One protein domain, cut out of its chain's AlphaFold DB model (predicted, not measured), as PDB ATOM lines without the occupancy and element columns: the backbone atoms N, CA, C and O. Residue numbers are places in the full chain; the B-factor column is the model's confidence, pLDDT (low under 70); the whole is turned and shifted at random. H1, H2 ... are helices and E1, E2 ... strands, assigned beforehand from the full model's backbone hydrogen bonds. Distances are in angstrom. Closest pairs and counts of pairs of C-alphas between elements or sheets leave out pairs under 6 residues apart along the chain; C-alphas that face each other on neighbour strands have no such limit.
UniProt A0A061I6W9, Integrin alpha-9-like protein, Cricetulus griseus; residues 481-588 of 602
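Overview. This is residues 481 to 588 of the 602 residues of the protein "Integrin alpha-9-like protein" of Cricetulus griseus (UniProt A0A061I6W9). Two layers of long antiparallel strands lie partly face to face: a strongly twisted sheet with E1, E3 and E8 as its long strands, and a two-stranded ribbon, E4 and E7, over part of one of its faces. The hairpins E2 with E3 and E5 with E6 extend the larger sheet near one end, and the tail with H2, residues 582 to 588, sticks out and adds to the length. The printed part has 108 residues with two short named helices and eight named strands, in the order E1 E2 E3 E4 H1 E5 E6 E7 E8 H2, and the class is mostly strand. The larger sheet is branched, and the neighbour pairs in both sheets are antiparallel. The whole is loose, with a radius of gyration of the C-alphas of 17.0 A, and spans 61 by 29 by 27 A.

Arrangement. The printed part begins with E1, residues 481 to 486, an edge strand antiparallel to E3, residues 503 to 517, at 156 degrees; N 484 and O 513 are within hydrogen-bond range at 2.9 A. E2, residues 498 to 500, forms a hairpin with E3, with N 500 and O 503 at 2.9 A. E3 bends by 52 degrees at residue 506, and its pairing is staggered: E2 is beside residues 503 to 505, and E8, residues 569 to 578, pairs with residues 506 to 515. E1 and E8 lie on opposite sides of E3; N 510 and O 574 are 2.9 A apart, and N 572 and O 512 are 2.8 A apart. E4, residues 524 to 532, and E7, residues 557 to 565, form the second sheet at 161 degrees, with N 527 and O 562 at 2.8 A. E3 and E4 are near each other, with 6 pairs of C-alphas within 10 A. The closest C-alphas of E3 and E7 are those of Arg 515 and Leu 564, 7.4 A apart. H1, residues 535 to 538, is not on the branched sheet and is apart from E7. E5, residues 546 to 550, pairs with E8 on one side, N 547 and O 577 being 2.9 A apart. On its other side E5 forms a hairpin with E6, residues 553 to 555, with N 548 and O 555 at 2.8 A. E6 runs on into E7 across a break of 1 residue, at 81 degrees. H2, residues 583 to 587, stands free and is not on the branched sheet. In H2 the O i to N i+4 pair is within hydrogen-bond range, while H1 is too short for such a pair.

Along the chain. E1 begins at C-alpha 481, at (2.241, 27.105, 32.112), and is 16.0 A long. E3, the longest strand, measures 43.4 A and ends at C-alpha 517, at (4.935, 21.613, 29.496). E4 is 25.4 A long, E7 25.2 A, E8 28.3 A and E5 13.5 A. E2, E6, H1 and H2 are short. H2 ends at C-alpha 587, at (-10.327, 71.175, 32.531).

Size, cuts and confidence. The two C-alphas farthest apart are those of His 520 and Leu 588, at 61.3 A, and the first and last printed C-alphas are 46.6 A apart. The printed part has no cut. The link from E1 to E2, with 11 residues, is long. The mean pLDDT of the printed part is 81.5. It is under 70 at residues 500, 502, 551 to 552 and 580 to 588, and H2 has a mean of 35.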
ATOM      1  N   VAL A 481       3.075  26.400  33.099       92.50
ATOM      2  CA  VAL A 481       2.241  27.105  32.112       92.50
ATOM      3  C   VAL A 481       2.866  28.457  31.789       92.50
ATOM      4  O   VAL A 481       2.783  29.401  32.576       92.50
ATOM      5  N   ASP A 482       3.451  28.554  30.601       92.88
ATOM      6  CA  ASP A 482       3.973  29.793  30.039       92.88
ATOM      7  C   ASP A 482       2.797  30.685  29.608       92.88
ATOM      8  O   ASP A 482       1.956  30.280  28.798       92.88
ATOM      9  N   VAL A 483       2.729  31.916  30.130       93.62
ATOM     10  CA  VAL A 483       1.662  32.881  29.804       93.62
ATOM     11  C   VAL A 483       2.261  34.173  29.256       93.62
ATOM     12  O   VAL A 483       2.841  34.969  29.995       93.62
ATOM     13  N   SER A 484       2.072  34.417  27.959       94.06
ATOM     14  CA  SER A 484       2.544  35.627  27.276       94.06
ATOM     15  C   SER A 484       1.388  36.576  26.964       94.06
ATOM     16  O   SER A 484       0.465  36.224  26.230       94.06
ATOM     17  N   ILE A 485       1.438  37.804  27.495       92.31
ATOM     18  CA  ILE A 485       0.431  38.851  27.245       92.31
ATOM     19  C   ILE A 485       1.033  39.934  26.346       92.31
ATOM     20  O   ILE A 485       1.809  40.780  26.791       92.31
ATOM     21  N   PHE A 486       0.630  39.944  25.078       92.25
ATOM     22  CA  PHE A 486       1.042  40.944  24.100       92.25
ATOM     23  C   PHE A 486       0.076  42.137  24.099       92.25
ATOM     24  O   PHE A 486      -1.139  41.980  23.940       92.25
ATOM     25  N   LEU A 487       0.639  43.339  24.252       89.25
ATOM     26  CA  LEU A 487      -0.064  44.625  24.296       89.25
ATOM     27  C   LEU A 487       0.613  45.636  23.353       89.25
ATOM     28  O   LEU A 487       1.836  45.594  23.193       89.25
ATOM     29  N   PRO A 488      -0.126  46.593  22.761       86.88
ATOM     30  CA  PRO A 488       0.480  47.694  22.019       86.88
ATOM     31  C   PRO A 488       1.241  48.634  22.968       86.88
ATOM     32  O   PRO A 488       0.690  49.104  23.963       86.88
ATOM     33  N   GLY A 489       2.494  48.962  22.634       82.38
ATOM     34  CA  GLY A 489       3.378  49.772  23.490       82.38
ATOM     35  C   GLY A 489       2.923  51.220  23.742       82.38
ATOM     36  O   GLY A 489       3.460  51.888  24.622       82.38
ATOM     37  N   SER A 490       1.935  51.724  22.996       83.12
ATOM     38  CA  SER A 490       1.178  52.934  23.344       83.12
ATOM     39  C   SER A 490      -0.208  52.922  22.687       83.12
ATOM     40  O   SER A 490      -0.442  52.192  21.723       83.12
ATOM     41  N   ILE A 491      -1.135  53.737  23.204       81.12
ATOM     42  CA  ILE A 491      -2.506  53.886  22.689       81.12
ATOM     43  C   ILE A 491      -2.690  55.342  22.257       81.12
ATOM     44  O   ILE A 491      -2.592  56.250  23.086       81.12
ATOM     45  N   ASN A 492      -2.978  55.589  20.977       78.69
ATOM     46  CA  ASN A 492      -3.226  56.946  20.494       78.69
ATOM     47  C   ASN A 492      -4.671  57.384  20.783       78.69
ATOM     48  O   ASN A 492      -5.561  57.214  19.957       78.69
ATOM     49  N   ILE A 493      -4.871  58.034  21.932       76.19
ATOM     50  CA  ILE A 493      -6.177  58.517  22.419       76.19
ATOM     51  C   ILE A 493      -6.863  59.502  21.439       76.19
ATOM     52  O   ILE A 493      -8.076  59.701  21.510       76.19
ATOM     53  N   THR A 494      -6.111  60.121  20.518       74.56
ATOM     54  CA  THR A 494      -6.636  61.107  19.551       74.56
ATOM     55  C   THR A 494      -7.220  60.499  18.272       74.56
ATOM     56  O   THR A 494      -7.889  61.211  17.526       74.56
ATOM     57  N   ALA A 495      -6.990  59.208  18.012       73.94
ATOM     58  CA  ALA A 495      -7.413  58.523  16.792       73.94
ATOM     59  C   ALA A 495      -8.199  57.243  17.144       73.94
ATOM     60  O   ALA A 495      -7.606  56.163  17.150       73.94
ATOM     61  N   PRO A 496      -9.509  57.338  17.452       74.44
ATOM     62  CA  PRO A 496     -10.321  56.178  17.814       74.44
ATOM     63  C   PRO A 496     -10.378  55.168  16.663       74.44
ATOM     64  O   PRO A 496     -10.766  55.511  15.546       74.44
ATOM     65  N   GLN A 497      -9.973  53.927  16.943       72.75
ATOM     66  CA  GLN A 497      -9.831  52.858  15.945       72.75
ATOM     67  C   GLN A 497     -11.007  51.868  15.931       72.75
ATOM     68  O   GLN A 497     -11.088  51.046  15.021       72.75
ATOM     69  N   CYS A 498     -11.919  51.944  16.906       77.12
ATOM     70  CA  CYS A 498     -13.061  51.039  17.035       77.12
ATOM     71  C   CYS A 498     -14.377  51.796  17.248       77.12
ATOM     72  O   CYS A 498     -14.392  52.992  17.545       77.12
ATOM     73  N   HIS A 499     -15.493  51.076  17.125       72.69
ATOM     74  CA  HIS A 499     -16.837  51.598  17.353       72.69
ATOM     75  C   HIS A 499     -17.574  50.759  18.399       72.69
ATOM     76  O   HIS A 499     -17.752  49.557  18.213       72.69
ATOM     77  N   ASP A 500     -18.039  51.410  19.465       69.75
ATOM     78  CA  ASP A 500     -18.958  50.832  20.444       69.75
ATOM     79  C   ASP A 500     -20.378  51.278  20.053       69.75
ATOM     80  O   ASP A 500     -20.803  52.418  20.288       69.75
ATOM     81  N   GLY A 501     -21.056  50.431  19.274       72.12
ATOM     82  CA  GLY A 501     -22.291  50.782  18.569       72.12
ATOM     83  C   GLY A 501     -22.083  51.923  17.565       72.12
ATOM     84  O   GLY A 501     -21.548  51.718  16.479       72.12
ATOM     85  N   GLN A 502     -22.528  53.133  17.920       64.38
ATOM     86  CA  GLN A 502     -22.341  54.351  17.113       64.38
ATOM     87  C   GLN A 502     -21.234  55.282  17.640       64.38
ATOM     88  O   GLN A 502     -20.899  56.256  16.966       64.38
ATOM     89  N   GLN A 503     -20.663  55.030  18.824       72.81
ATOM     90  CA  GLN A 503     -19.636  55.907  19.388       72.81
ATOM     91  C   GLN A 503     -18.235  55.472  18.927       72.81
ATOM     92  O   GLN A 503     -17.882  54.305  19.100       72.81
ATOM     93  N   PRO A 504     -17.418  56.371  18.344       76.88
ATOM     94  CA  PRO A 504     -16.020  56.074  18.059       76.88
ATOM     95  C   PRO A 504     -15.237  56.038  19.377       76.88
ATOM     96  O   PRO A 504     -15.221  57.011  20.133       76.88
ATOM     97  N   VAL A 505     -14.591  54.910  19.652       81.94
ATOM     98  CA  VAL A 505     -13.882  54.635  20.904       81.94
ATOM     99  C   VAL A 505     -12.428  54.257  20.643       81.94
ATOM    100  O   VAL A 505     -12.065  53.696  19.607       81.94
ATOM    101  N   ASN A 506     -11.576  54.562  21.617       84.62
ATOM    102  CA  ASN A 506     -10.215  54.052  21.633       84.62
ATOM    103  C   ASN A 506     -10.239  52.588  22.081       84.62
ATOM    104  O   ASN A 506     -10.948  52.236  23.026       84.62
ATOM    105  N   CYS A 507      -9.464  51.747  21.409       84.75
ATOM    106  CA  CYS A 507      -9.373  50.320  21.675       84.75
ATOM    107  C   CYS A 507      -7.916  49.858  21.642       84.75
ATOM    108  O   CYS A 507      -7.032  50.574  21.170       84.75
ATOM    109  N   LEU A 508      -7.677  48.664  22.172       87.00
ATOM    110  CA  LEU A 508      -6.393  47.982  22.150       87.00
ATOM    111  C   LEU A 508      -6.626  46.479  21.957       87.00
ATOM    112  O   LEU A 508      -7.530  45.900  22.565       87.00
ATOM    113  N   ASN A 509      -5.798  45.851  21.126       88.06
ATOM    114  CA  ASN A 509      -5.766  44.398  21.013       88.06
ATOM    115  C   ASN A 509      -4.910  43.845  22.155       88.06
ATOM    116  O   ASN A 509      -3.723  44.158  22.238       88.06
ATOM    117  N   VAL A 510      -5.502  43.017  23.012       89.88
ATOM    118  CA  VAL A 510      -4.761  42.121  23.907       89.88
ATOM    119  C   VAL A 510      -4.653  40.781  23.197       89.88
ATOM    120  O   VAL A 510      -5.663  40.257  22.736       89.88
ATOM    121  N   THR A 511      -3.461  40.199  23.125       91.69
ATOM    122  CA  THR A 511      -3.328  38.770  22.810       91.69
ATOM    123  C   THR A 511      -2.749  38.071  24.023       91.69
ATOM    124  O   THR A 511      -1.716  38.501  24.527       91.69
ATOM    125  N   VAL A 512      -3.419  37.027  24.501       93.50
ATOM    126  CA  VAL A 512      -2.916  36.169  25.576       93.50
ATOM    127  C   VAL A 512      -2.631  34.805  24.975       93.50
ATOM    128  O   VAL A 512      -3.556  34.146  24.505       93.50
ATOM    129  N   CYS A 513      -1.362  34.415  24.964       94.00
ATOM    130  CA  CYS A 513      -0.916  33.099  24.532       94.00
ATOM    131  C   CYS A 513      -0.562  32.249  25.750       94.00
ATOM    132  O   CYS A 513       0.063  32.736  26.695       94.00
ATOM    133  N   PHE A 514      -0.993  30.993  25.707       94.81
ATOM    134  CA  PHE A 514      -0.758  29.980  26.723       94.81
ATOM    135  C   PHE A 514      -0.057  28.793  26.081       94.81
ATOM    136  O   PHE A 514      -0.452  28.351  25.002       94.81
ATOM    137  N   ARG A 515       0.936  28.250  26.773       93.50
ATOM    138  CA  ARG A 515       1.617  27.006  26.417       93.50
ATOM    139  C   ARG A 515       1.914  26.260  27.708       93.50
ATOM    140  O   ARG A 515       2.228  26.904  28.704       93.50
ATOM    141  N   PHE A 516       1.800  24.935  27.727       93.69
ATOM    142  CA  PHE A 516       2.187  24.157  28.906       93.69
ATOM    143  C   PHE A 516       3.150  23.033  28.564       93.69
ATOM    144  O   PHE A 516       3.145  22.495  27.453       93.69
ATOM    145  N   HIS A 517       3.963  22.689  29.551       90.94
ATOM    146  CA  HIS A 517       4.935  21.613  29.496       90.94
ATOM    147  C   HIS A 517       5.083  20.972  30.886       90.94
ATOM    148  O   HIS A 517       4.696  21.555  31.901       90.94
ATOM    149  N   GLY A 518       5.611  19.753  30.925       87.44
ATOM    150  CA  GLY A 518       5.907  19.040  32.164       87.44
ATOM    151  C   GLY A 518       6.300  17.589  31.905       87.44
ATOM    152  O   GLY A 518       6.209  17.087  30.782       87.44
ATOM    153  N   LYS A 519       6.737  16.899  32.954       86.38
ATOM    154  CA  LYS A 519       7.227  15.517  32.908       86.38
ATOM    155  C   LYS A 519       6.111  14.565  33.331       86.38
ATOM    156  O   LYS A 519       5.428  14.802  34.318       86.38
ATOM    157  N   HIS A 520       5.864  13.523  32.535       85.19
ATOM    158  CA  HIS A 520       4.744  12.576  32.714       85.19
ATOM    159  C   HIS A 520       3.359  13.227  32.953       85.19
ATOM    160  O   HIS A 520       2.493  12.660  33.623       85.19
ATOM    161  N   VAL A 521       3.134  14.413  32.382       87.50
ATOM    162  CA  VAL A 521       1.837  15.106  32.404       87.50
ATOM    163  C   VAL A 521       0.870  14.525  31.356       87.50
ATOM    164  O   VAL A 521       1.317  13.893  30.396       87.50
ATOM    165  N   PRO A 522      -0.456  14.722  31.500       89.69
ATOM    166  CA  PRO A 522      -1.428  14.349  30.472       89.69
ATOM    167  C   PRO A 522      -1.202  15.075  29.136       89.69
ATOM    168  O   PRO A 522      -0.721  16.208  29.112       89.69
ATOM    169  N   GLU A 523      -1.625  14.453  28.029       90.44
ATOM    170  CA  GLU A 523      -1.543  15.043  26.680       90.44
ATOM    171  C   GLU A 523      -2.388  16.323  26.527       90.44
ATOM    172  O   GLU A 523      -2.042  17.185  25.721       90.44
ATOM    173  N   GLU A 524      -3.459  16.471  27.315       91.62
ATOM    174  CA  GLU A 524      -4.349  17.637  27.313       91.62
ATOM    175  C   GLU A 524      -4.713  18.088  28.739       91.62
ATOM    176  O   GLU A 524      -4.870  17.254  29.638       91.62
ATOM    177  N   ILE A 525      -4.908  19.398  28.946       92.81
ATOM    178  CA  ILE A 525      -5.362  19.981  30.227       92.81
ATOM    179  C   ILE A 525      -6.455  21.046  30.045       92.81
ATOM    180  O   ILE A 525      -6.423  21.834  29.101       92.81
ATOM    181  N   ASP A 526      -7.385  21.118  31.003       93.00
ATOM    182  CA  ASP A 526      -8.395  22.182  31.118       93.00
ATOM    183  C   ASP A 526      -7.867  23.348  31.979       93.00
ATOM    184  O   ASP A 526      -7.814  23.259  33.209       93.00
ATOM    185  N   LEU A 527      -7.537  24.480  31.353       92.19
ATOM    186  CA  LEU A 527      -7.151  25.722  32.028       92.19
ATOM    187  C   LEU A 527      -8.348  26.685  32.125       92.19
ATOM    188  O   LEU A 527      -8.969  27.025  31.120       92.19
ATOM    189  N   SER A 528      -8.649  27.208  33.319       93.38
ATOM    190  CA  SER A 528      -9.595  28.327  33.492       93.38
ATOM    191  C   SER A 528      -8.861  29.602  33.903       93.38
ATOM    192  O   SER A 528      -8.221  29.611  34.958       93.38
ATOM    193  N   TYR A 529      -8.979  30.684  33.129       91.62
ATOM    194  CA  TYR A 529      -8.240  31.932  33.371       91.62
ATOM    195  C   TYR A 529      -9.140  33.172  33.454       91.62
ATOM    196  O   TYR A 529     -10.243  33.213  32.912       91.62
ATOM    197  N   ASN A 530      -8.647  34.199  34.157       91.75
ATOM    198  CA  ASN A 530      -9.368  35.435  34.470       91.75
ATOM    199  C   ASN A 530      -8.572  36.674  34.026       91.75
ATOM    200  O   ASN A 530      -7.724  37.173  34.767       91.75
ATOM    201  N   LEU A 531      -8.863  37.213  32.842       89.50
ATOM    202  CA  LEU A 531      -8.214  38.420  32.324       89.50
ATOM    203  C   LEU A 531      -8.901  39.677  32.887       89.50
ATOM    204  O   LEU A 531     -10.013  40.010  32.487       89.50
ATOM    205  N   THR A 532      -8.259  40.393  33.814       89.19
ATOM    206  CA  THR A 532      -8.825  41.604  34.449       89.19
ATOM    207  C   THR A 532      -8.203  42.885  33.896       89.19
ATOM    208  O   THR A 532      -6.983  43.009  33.830       89.19
ATOM    209  N   ALA A 533      -9.036  43.872  33.558       87.00
ATOM    210  CA  ALA A 533      -8.590  45.183  33.093       87.00
ATOM    211  C   ALA A 533      -8.386  46.181  34.252       87.00
ATOM    212  O   ALA A 533      -9.155  46.205  35.210       87.00
ATOM    213  N   ASP A 534      -7.371  47.045  34.123       85.38
ATOM    214  CA  ASP A 534      -7.110  48.205  34.997       85.38
ATOM    215  C   ASP A 534      -7.092  47.888  36.514       85.38
ATOM    216  O   ASP A 534      -7.650  48.619  37.339       85.38
ATOM    217  N   VAL A 535      -6.442  46.773  36.881       86.62
ATOM    218  CA  VAL A 535      -6.393  46.204  38.246       86.62
ATOM    219  C   VAL A 535      -6.055  47.258  39.311       86.62
ATOM    220  O   VAL A 535      -6.812  47.429  40.264       86.62
ATOM    221  N   ALA A 536      -5.007  48.056  39.089       84.62
ATOM    222  CA  ALA A 536      -4.543  49.084  40.026       84.62
ATOM    223  C   ALA A 536      -5.528  50.255  40.258       84.62
ATOM    224  O   ALA A 536      -5.287  51.096  41.129       84.62
ATOM    225  N   GLN A 537      -6.611  50.355  39.477       81.25
ATOM    226  CA  GLN A 537      -7.735  51.268  39.723       81.25
ATOM    227  C   GLN A 537      -8.897  50.553  40.426       81.25
ATOM    228  O   GLN A 537      -9.484  51.130  41.343       81.25
ATOM    229  N   LYS A 538      -9.163  49.285  40.073       77.38
ATOM    230  CA  LYS A 538     -10.121  48.393  40.756       77.38
ATOM    231  C   LYS A 538      -9.774  48.249  42.248       77.38
ATOM    232  O   LYS A 538     -10.648  48.405  43.094       77.38
ATOM    233  N   GLU A 539      -8.493  48.070  42.573       84.38
ATOM    234  CA  GLU A 539      -7.957  48.024  43.948       84.38
ATOM    235  C   GLU A 539      -8.164  49.331  44.731       84.38
ATOM    236  O   GLU A 539      -8.395  49.310  45.936       84.38
ATOM    237  N   LYS A 540      -8.137  50.481  44.046       83.44
ATOM    238  CA  LYS A 540      -8.373  51.809  44.642       83.44
ATOM    239  C   LYS A 540      -9.861  52.170  44.731       83.44
ATOM    240  O   LYS A 540     -10.187  53.321  45.016       83.44
ATOM    241  N   GLY A 541     -10.760  51.228  44.429       77.69
ATOM    242  CA  GLY A 541     -12.204  51.461  44.364       77.69
ATOM    243  C   GLY A 541     -12.636  52.430  43.255       77.69
ATOM    244  O   GLY A 541     -13.744  52.960  43.304       77.69
ATOM    245  N   GLN A 542     -11.772  52.699  42.270       79.56
ATOM    246  CA  GLN A 542     -12.064  53.605  41.161       79.56
ATOM    247  C   GLN A 542     -12.653  52.845  39.968       79.56
ATOM    248  O   GLN A 542     -12.391  51.661  39.760       79.56
ATOM    249  N   LEU A 543     -13.449  53.544  39.154       76.00
ATOM    250  CA  LEU A 543     -14.010  52.976  37.928       76.00
ATOM    251  C   LEU A 543     -12.875  52.596  36.954       76.00
ATOM    252  O   LEU A 543     -12.036  53.454  36.657       76.00
ATOM    253  N   PRO A 544     -12.845  51.356  36.428       78.94
ATOM    254  CA  PRO A 544     -11.810  50.932  35.494       78.94
ATOM    255  C   PRO A 544     -11.929  51.708  34.179       78.94
ATOM    256  O   PRO A 544     -13.016  51.867  33.613       78.94
ATOM    257  N   ARG A 545     -10.787  52.194  33.687       84.62
ATOM    258  CA  ARG A 545     -10.674  52.975  32.445       84.62
ATOM    259  C   ARG A 545     -10.733  52.092  31.203       84.62
ATOM    260  O   ARG A 545     -11.013  52.598  30.122       84.62
ATOM    261  N   VAL A 546     -10.472  50.795  31.351       85.31
ATOM    262  CA  VAL A 546     -10.486  49.797  30.277       85.31
ATOM    263  C   VAL A 546     -11.564  48.752  30.573       85.31
ATOM    264  O   VAL A 546     -11.739  48.358  31.725       85.31
ATOM    265  N   TYR A 547     -12.303  48.331  29.549       86.19
ATOM    266  CA  TYR A 547     -13.361  47.321  29.636       86.19
ATOM    267  C   TYR A 547     -13.372  46.429  28.396       86.19
ATOM    268  O   TYR A 547     -13.032  46.860  27.297       86.19
ATOM    269  N   PHE A 548     -13.797  45.187  28.573       86.44
ATOM    270  CA  PHE A 548     -14.102  44.259  27.492       86.44
ATOM    271  C   PHE A 548     -15.595  44.345  27.157       86.44
ATOM    272  O   PHE A 548     -16.406  44.746  27.996       86.44
ATOM    273  N   VAL A 549     -15.962  43.961  25.935       78.31
ATOM    274  CA  VAL A 549     -17.364  43.832  25.515       78.31
ATOM    275  C   VAL A 549     -17.596  42.379  25.128       78.31
ATOM    276  O   VAL A 549     -17.058  41.920  24.123       78.31
ATOM    277  N   LEU A 550     -18.378  41.653  25.930       72.62
ATOM    278  CA  LEU A 550     -18.784  40.277  25.641       72.62
ATOM    279  C   LEU A 550     -20.301  40.227  25.500       72.62
ATOM    280  O   LEU A 550     -21.021  40.713  26.366       72.62
ATOM    281  N   LEU A 551     -20.783  39.665  24.387       68.31
ATOM    282  CA  LEU A 551     -22.212  39.477  24.081       68.31
ATOM    283  C   LEU A 551     -23.088  40.753  24.175       68.31
ATOM    284  O   LEU A 551     -24.312  40.661  24.190       68.31
ATOM    285  N   GLY A 552     -22.472  41.942  24.180       67.75
ATOM    286  CA  GLY A 552     -23.136  43.245  24.320       67.75
ATOM    287  C   GLY A 552     -23.059  43.869  25.721       67.75
ATOM    288  O   GLY A 552     -23.461  45.019  25.880       67.75
ATOM    289  N   GLU A 553     -22.514  43.171  26.722       73.88
ATOM    290  CA  GLU A 553     -22.319  43.703  28.076       73.88
ATOM    291  C   GLU A 553     -20.877  44.186  28.309       73.88
ATOM    292  O   GLU A 553     -19.907  43.595  27.826       73.88
ATOM    293  N   THR A 554     -20.718  45.280  29.066       77.25
ATOM    294  CA  THR A 554     -19.400  45.860  29.376       77.25
ATOM    295  C   THR A 554     -18.808  45.238  30.641       77.25
ATOM    296  O   THR A 554     -19.230  45.574  31.751       77.25
ATOM    297  N   ALA A 555     -17.794  44.387  30.497       80.50
ATOM    298  CA  ALA A 555     -17.160  43.679  31.606       80.50
ATOM    299  C   ALA A 555     -15.768  44.252  31.938       80.50
ATOM    300  O   ALA A 555     -14.953  44.513  31.057       80.50
ATOM    301  N   GLY A 556     -15.456  44.426  33.227       80.12
ATOM    302  CA  GLY A 556     -14.101  44.796  33.685       80.12
ATOM    303  C   GLY A 556     -13.123  43.613  33.766       80.12
ATOM    304  O   GLY A 556     -11.967  43.781  34.152       80.12
ATOM    305  N   GLN A 557     -13.602  42.408  33.464       85.88
ATOM    306  CA  GLN A 557     -12.895  41.141  33.582       85.88
ATOM    307  C   GLN A 557     -13.526  40.135  32.614       85.88
ATOM    308  O   GLN A 557     -14.746  40.130  32.464       85.88
ATOM    309  N   VAL A 558     -12.707  39.296  31.988       87.69
ATOM    310  CA  VAL A 558     -13.133  38.145  31.183       87.69
ATOM    311  C   VAL A 558     -12.753  36.867  31.921       87.69
ATOM    312  O   VAL A 558     -11.700  36.820  32.559       87.69
ATOM    313  N   SER A 559     -13.598  35.846  31.830       89.38
ATOM    314  CA  SER A 559     -13.384  34.528  32.424       89.38
ATOM    315  C   SER A 559     -13.644  33.478  31.356       89.38
ATOM    316  O   SER A 559     -14.780  33.356  30.909       89.38
ATOM    317  N   GLU A 560     -12.612  32.739  30.955       88.19
ATOM    318  CA  GLU A 560     -12.705  31.724  29.900       88.19
ATOM    319  C   GLU A 560     -12.149  30.372  30.349       88.19
ATOM    320  O   GLU A 560     -11.410  30.265  31.336       88.19
ATOM    321  N   LYS A 561     -12.517  29.333  29.594       91.25
ATOM    322  CA  LYS A 561     -11.918  27.998  29.667       91.25
ATOM    323  C   LYS A 561     -11.185  27.683  28.372       91.25
ATOM    324  O   LYS A 561     -11.675  27.996  27.292       91.25
ATOM    325  N   LEU A 562     -10.036  27.036  28.502       90.38
ATOM    326  CA  LEU A 562      -9.133  26.706  27.414       90.38
ATOM    327  C   LEU A 562      -8.600  25.289  27.623       90.38
ATOM    328  O   LEU A 562      -7.910  25.026  28.603       90.38
ATOM    329  N   GLN A 563      -8.933  24.400  26.694       92.06
ATOM    330  CA  GLN A 563      -8.331  23.076  26.584       92.06
ATOM    331  C   GLN A 563      -7.011  23.243  25.823       92.06
ATOM    332  O   GLN A 563      -7.023  23.720  24.689       92.06
ATOM    333  N   LEU A 564      -5.886  22.921  26.457       91.00
ATOM    334  CA  LEU A 564      -4.552  22.972  25.852       91.00
ATOM    335  C   LEU A 564      -4.072  21.559  25.524       91.00
ATOM    336  O   LEU A 564      -4.312  20.650  26.316       91.00
ATOM    337  N   ALA A 565      -3.319  21.406  24.432       91.25
ATOM    338  CA  ALA A 565      -2.528  20.211  24.133       91.25
ATOM    339  C   ALA A 565      -1.055  20.415  24.538       91.25
ATOM    340  O   ALA A 565      -0.545  21.539  24.520       91.25
ATOM    341  N   HIS A 566      -0.377  19.344  24.950       90.19
ATOM    342  CA  HIS A 566       0.975  19.409  25.507       90.19
ATOM    343  C   HIS A 566       1.993  19.993  24.513       90.19
ATOM    344  O   HIS A 566       2.081  19.554  23.369       90.19
ATOM    345  N   MET A 567       2.796  20.960  24.975       88.56
ATOM    346  CA  MET A 567       3.799  21.719  24.211       88.56
ATOM    347  C   MET A 567       3.280  22.614  23.069       88.56
ATOM    348  O   MET A 567       4.084  23.397  22.545       88.56
ATOM    349  N   ASP A 568       1.987  22.583  22.735       91.25
ATOM    350  CA  ASP A 568       1.355  23.495  21.773       91.25
ATOM    351  C   ASP A 568       1.044  24.869  22.398       91.25
ATOM    352  O   ASP A 568       0.724  24.991  23.582       91.25
ATOM    353  N   GLU A 569       1.136  25.927  21.587       92.50
ATOM    354  CA  GLU A 569       0.800  27.301  21.979       92.50
ATOM    355  C   GLU A 569      -0.588  27.693  21.449       92.50
ATOM    356  O   GLU A 569      -0.839  27.664  20.243       92.50
ATOM    357  N   MET A 570      -1.485  28.122  22.342       92.69
ATOM    358  CA  MET A 570      -2.805  28.647  21.986       92.69
ATOM    359  C   MET A 570      -2.959  30.112  22.393       92.69
ATOM    360  O   MET A 570      -2.877  30.466  23.570       92.69
ATOM    361  N   CYS A 571      -3.254  30.962  21.409       93.25
ATOM    362  CA  CYS A 571      -3.452  32.398  21.588       93.25
ATOM    363  C   CYS A 571      -4.927  32.800  21.470       93.25
ATOM    364  O   CYS A 571      -5.570  32.552  20.450       93.25
ATOM    365  N   HIS A 572      -5.441  33.512  22.475       91.31
ATOM    366  CA  HIS A 572      -6.726  34.209  22.412       91.31
ATOM    367  C   HIS A 572      -6.525  35.708  22.181       91.31
ATOM    368  O   HIS A 572      -5.759  36.370  22.887       91.31
ATOM    369  N   HIS A 573      -7.260  36.259  21.214       91.00
ATOM    370  CA  HIS A 573      -7.268  37.687  20.901       91.00
ATOM    371  C   HIS A 573      -8.513  38.358  21.496       91.00
ATOM    372  O   HIS A 573      -9.640  37.957  21.209       91.00
ATOM    373  N   TYR A 574      -8.311  39.419  22.275       88.69
ATOM    374  CA  TYR A 574      -9.368  40.223  22.885       88.69
ATOM    375  C   TYR A 574      -9.283  41.675  22.428       88.69
ATOM    376  O   TYR A 574      -8.209  42.280  22.426       88.69
ATOM    377  N   LEU A 575     -10.438  42.265  22.123       86.94
ATOM    378  CA  LEU A 575     -10.565  43.696  21.885       86.94
ATOM    379  C   LEU A 575     -11.033  44.385  23.174       86.94
ATOM    380  O   LEU A 575     -12.163  44.179  23.619       86.94
ATOM    381  N   ALA A 576     -10.164  45.195  23.775       87.44
ATOM    382  CA  ALA A 576     -10.490  45.974  24.965       87.44
ATOM    383  C   ALA A 576     -10.683  47.456  24.608       87.44
ATOM    384  O   ALA A 576      -9.897  48.040  23.863       87.44
ATOM    385  N   HIS A 577     -11.726  48.069  25.156       86.31
ATOM    386  CA  HIS A 577     -12.137  49.446  24.903       86.31
ATOM    387  C   HIS A 577     -11.741  50.370  26.059       86.31
ATOM    388  O   HIS A 577     -11.735  49.972  27.225       86.31
ATOM    389  N   VAL A 578     -11.411  51.623  25.742       84.19
ATOM    390  CA  VAL A 578     -10.896  52.616  26.694       84.19
ATOM    391  C   VAL A 578     -11.907  53.746  26.884       84.19
ATOM    392  O   VAL A 578     -12.188  54.517  25.964       84.19
ATOM    393  N   LYS A 579     -12.421  53.891  28.109       76.88
ATOM    394  CA  LYS A 579     -13.318  54.982  28.513       76.88
ATOM    395  C   LYS A 579     -12.548  56.299  28.563       76.88
ATOM    396  O   LYS A 579     -11.796  56.565  29.500       76.88
ATOM    397  N   VAL A 580     -12.779  57.157  27.572       65.75
ATOM    398  CA  VAL A 580     -12.306  58.547  27.593       65.75
ATOM    399  C   VAL A 580     -13.098  59.309  28.659       65.75
ATOM    400  O   VAL A 580     -14.280  59.591  28.482       65.75
ATOM    401  N   SER A 581     -12.460  59.630  29.786       52.81
ATOM    402  CA  SER A 581     -13.114  60.388  30.859       52.81
ATOM    403  C   SER A 581     -13.382  61.837  30.418       52.81
ATOM    404  O   SER A 581     -12.425  62.564  30.132       52.81
ATOM    405  N   PRO A 582     -14.645  62.312  30.407       48.16
ATOM    406  CA  PRO A 582     -14.975  63.669  29.963       48.16
ATOM    407  C   PRO A 582     -14.426  64.762  30.895       48.16
ATOM    408  O   PRO A 582     -14.341  65.922  30.496       48.16
ATOM    409  N   LEU A 583     -13.994  64.407  32.112       43.72
ATOM    410  CA  LEU A 583     -13.366  65.332  33.060       43.72
ATOM    411  C   LEU A 583     -12.073  65.962  32.512       43.72
ATOM    412  O   LEU A 583     -11.797  67.121  32.814       43.72
ATOM    413  N   LEU A 584     -11.324  65.265  31.647       36.47
ATOM    414  CA  LEU A 584     -10.120  65.838  31.029       36.47
ATOM    415  C   LEU A 584     -10.457  66.929  29.992       36.47
ATOM    416  O   LEU A 584      -9.725  67.904  29.851       36.47
ATOM    417  N   PHE A 585     -11.604  66.802  29.314       31.44
ATOM    418  CA  PHE A 585     -12.116  67.805  28.371       31.44
ATOM    419  C   PHE A 585     -12.768  69.015  29.055       31.44
ATOM    420  O   PHE A 585     -12.872  70.075  28.436       31.44
ATOM    421  N   LEU A 586     -13.200  68.876  30.313       30.67
ATOM    422  CA  LEU A 586     -13.724  69.985  31.116       30.67
ATOM    423  C   LEU A 586     -12.607  70.927  31.586       30.67
ATOM    424  O   LEU A 586     -12.751  72.139  31.451       30.67
ATOM    425  N   ILE A 587     -11.477  70.383  32.052       34.41
ATOM    426  CA  ILE A 587     -10.327  71.175  32.531       34.41
ATOM    427  C   ILE A 587      -9.721  72.024  31.397       34.41
ATOM    428  O   ILE A 587      -9.415  73.196  31.585       34.41
ATOM    429  N   LEU A 588      -9.633  71.484  30.175       32.31
ATOM    430  CA  LEU A 588      -9.114  72.214  29.006       32.31
ATOM    431  C   LEU A 588     -10.066  73.293  28.438       32.31
ATOM    432  O   LEU A 588      -9.778  73.857  27.382       32.31
TER     433      LEU A 588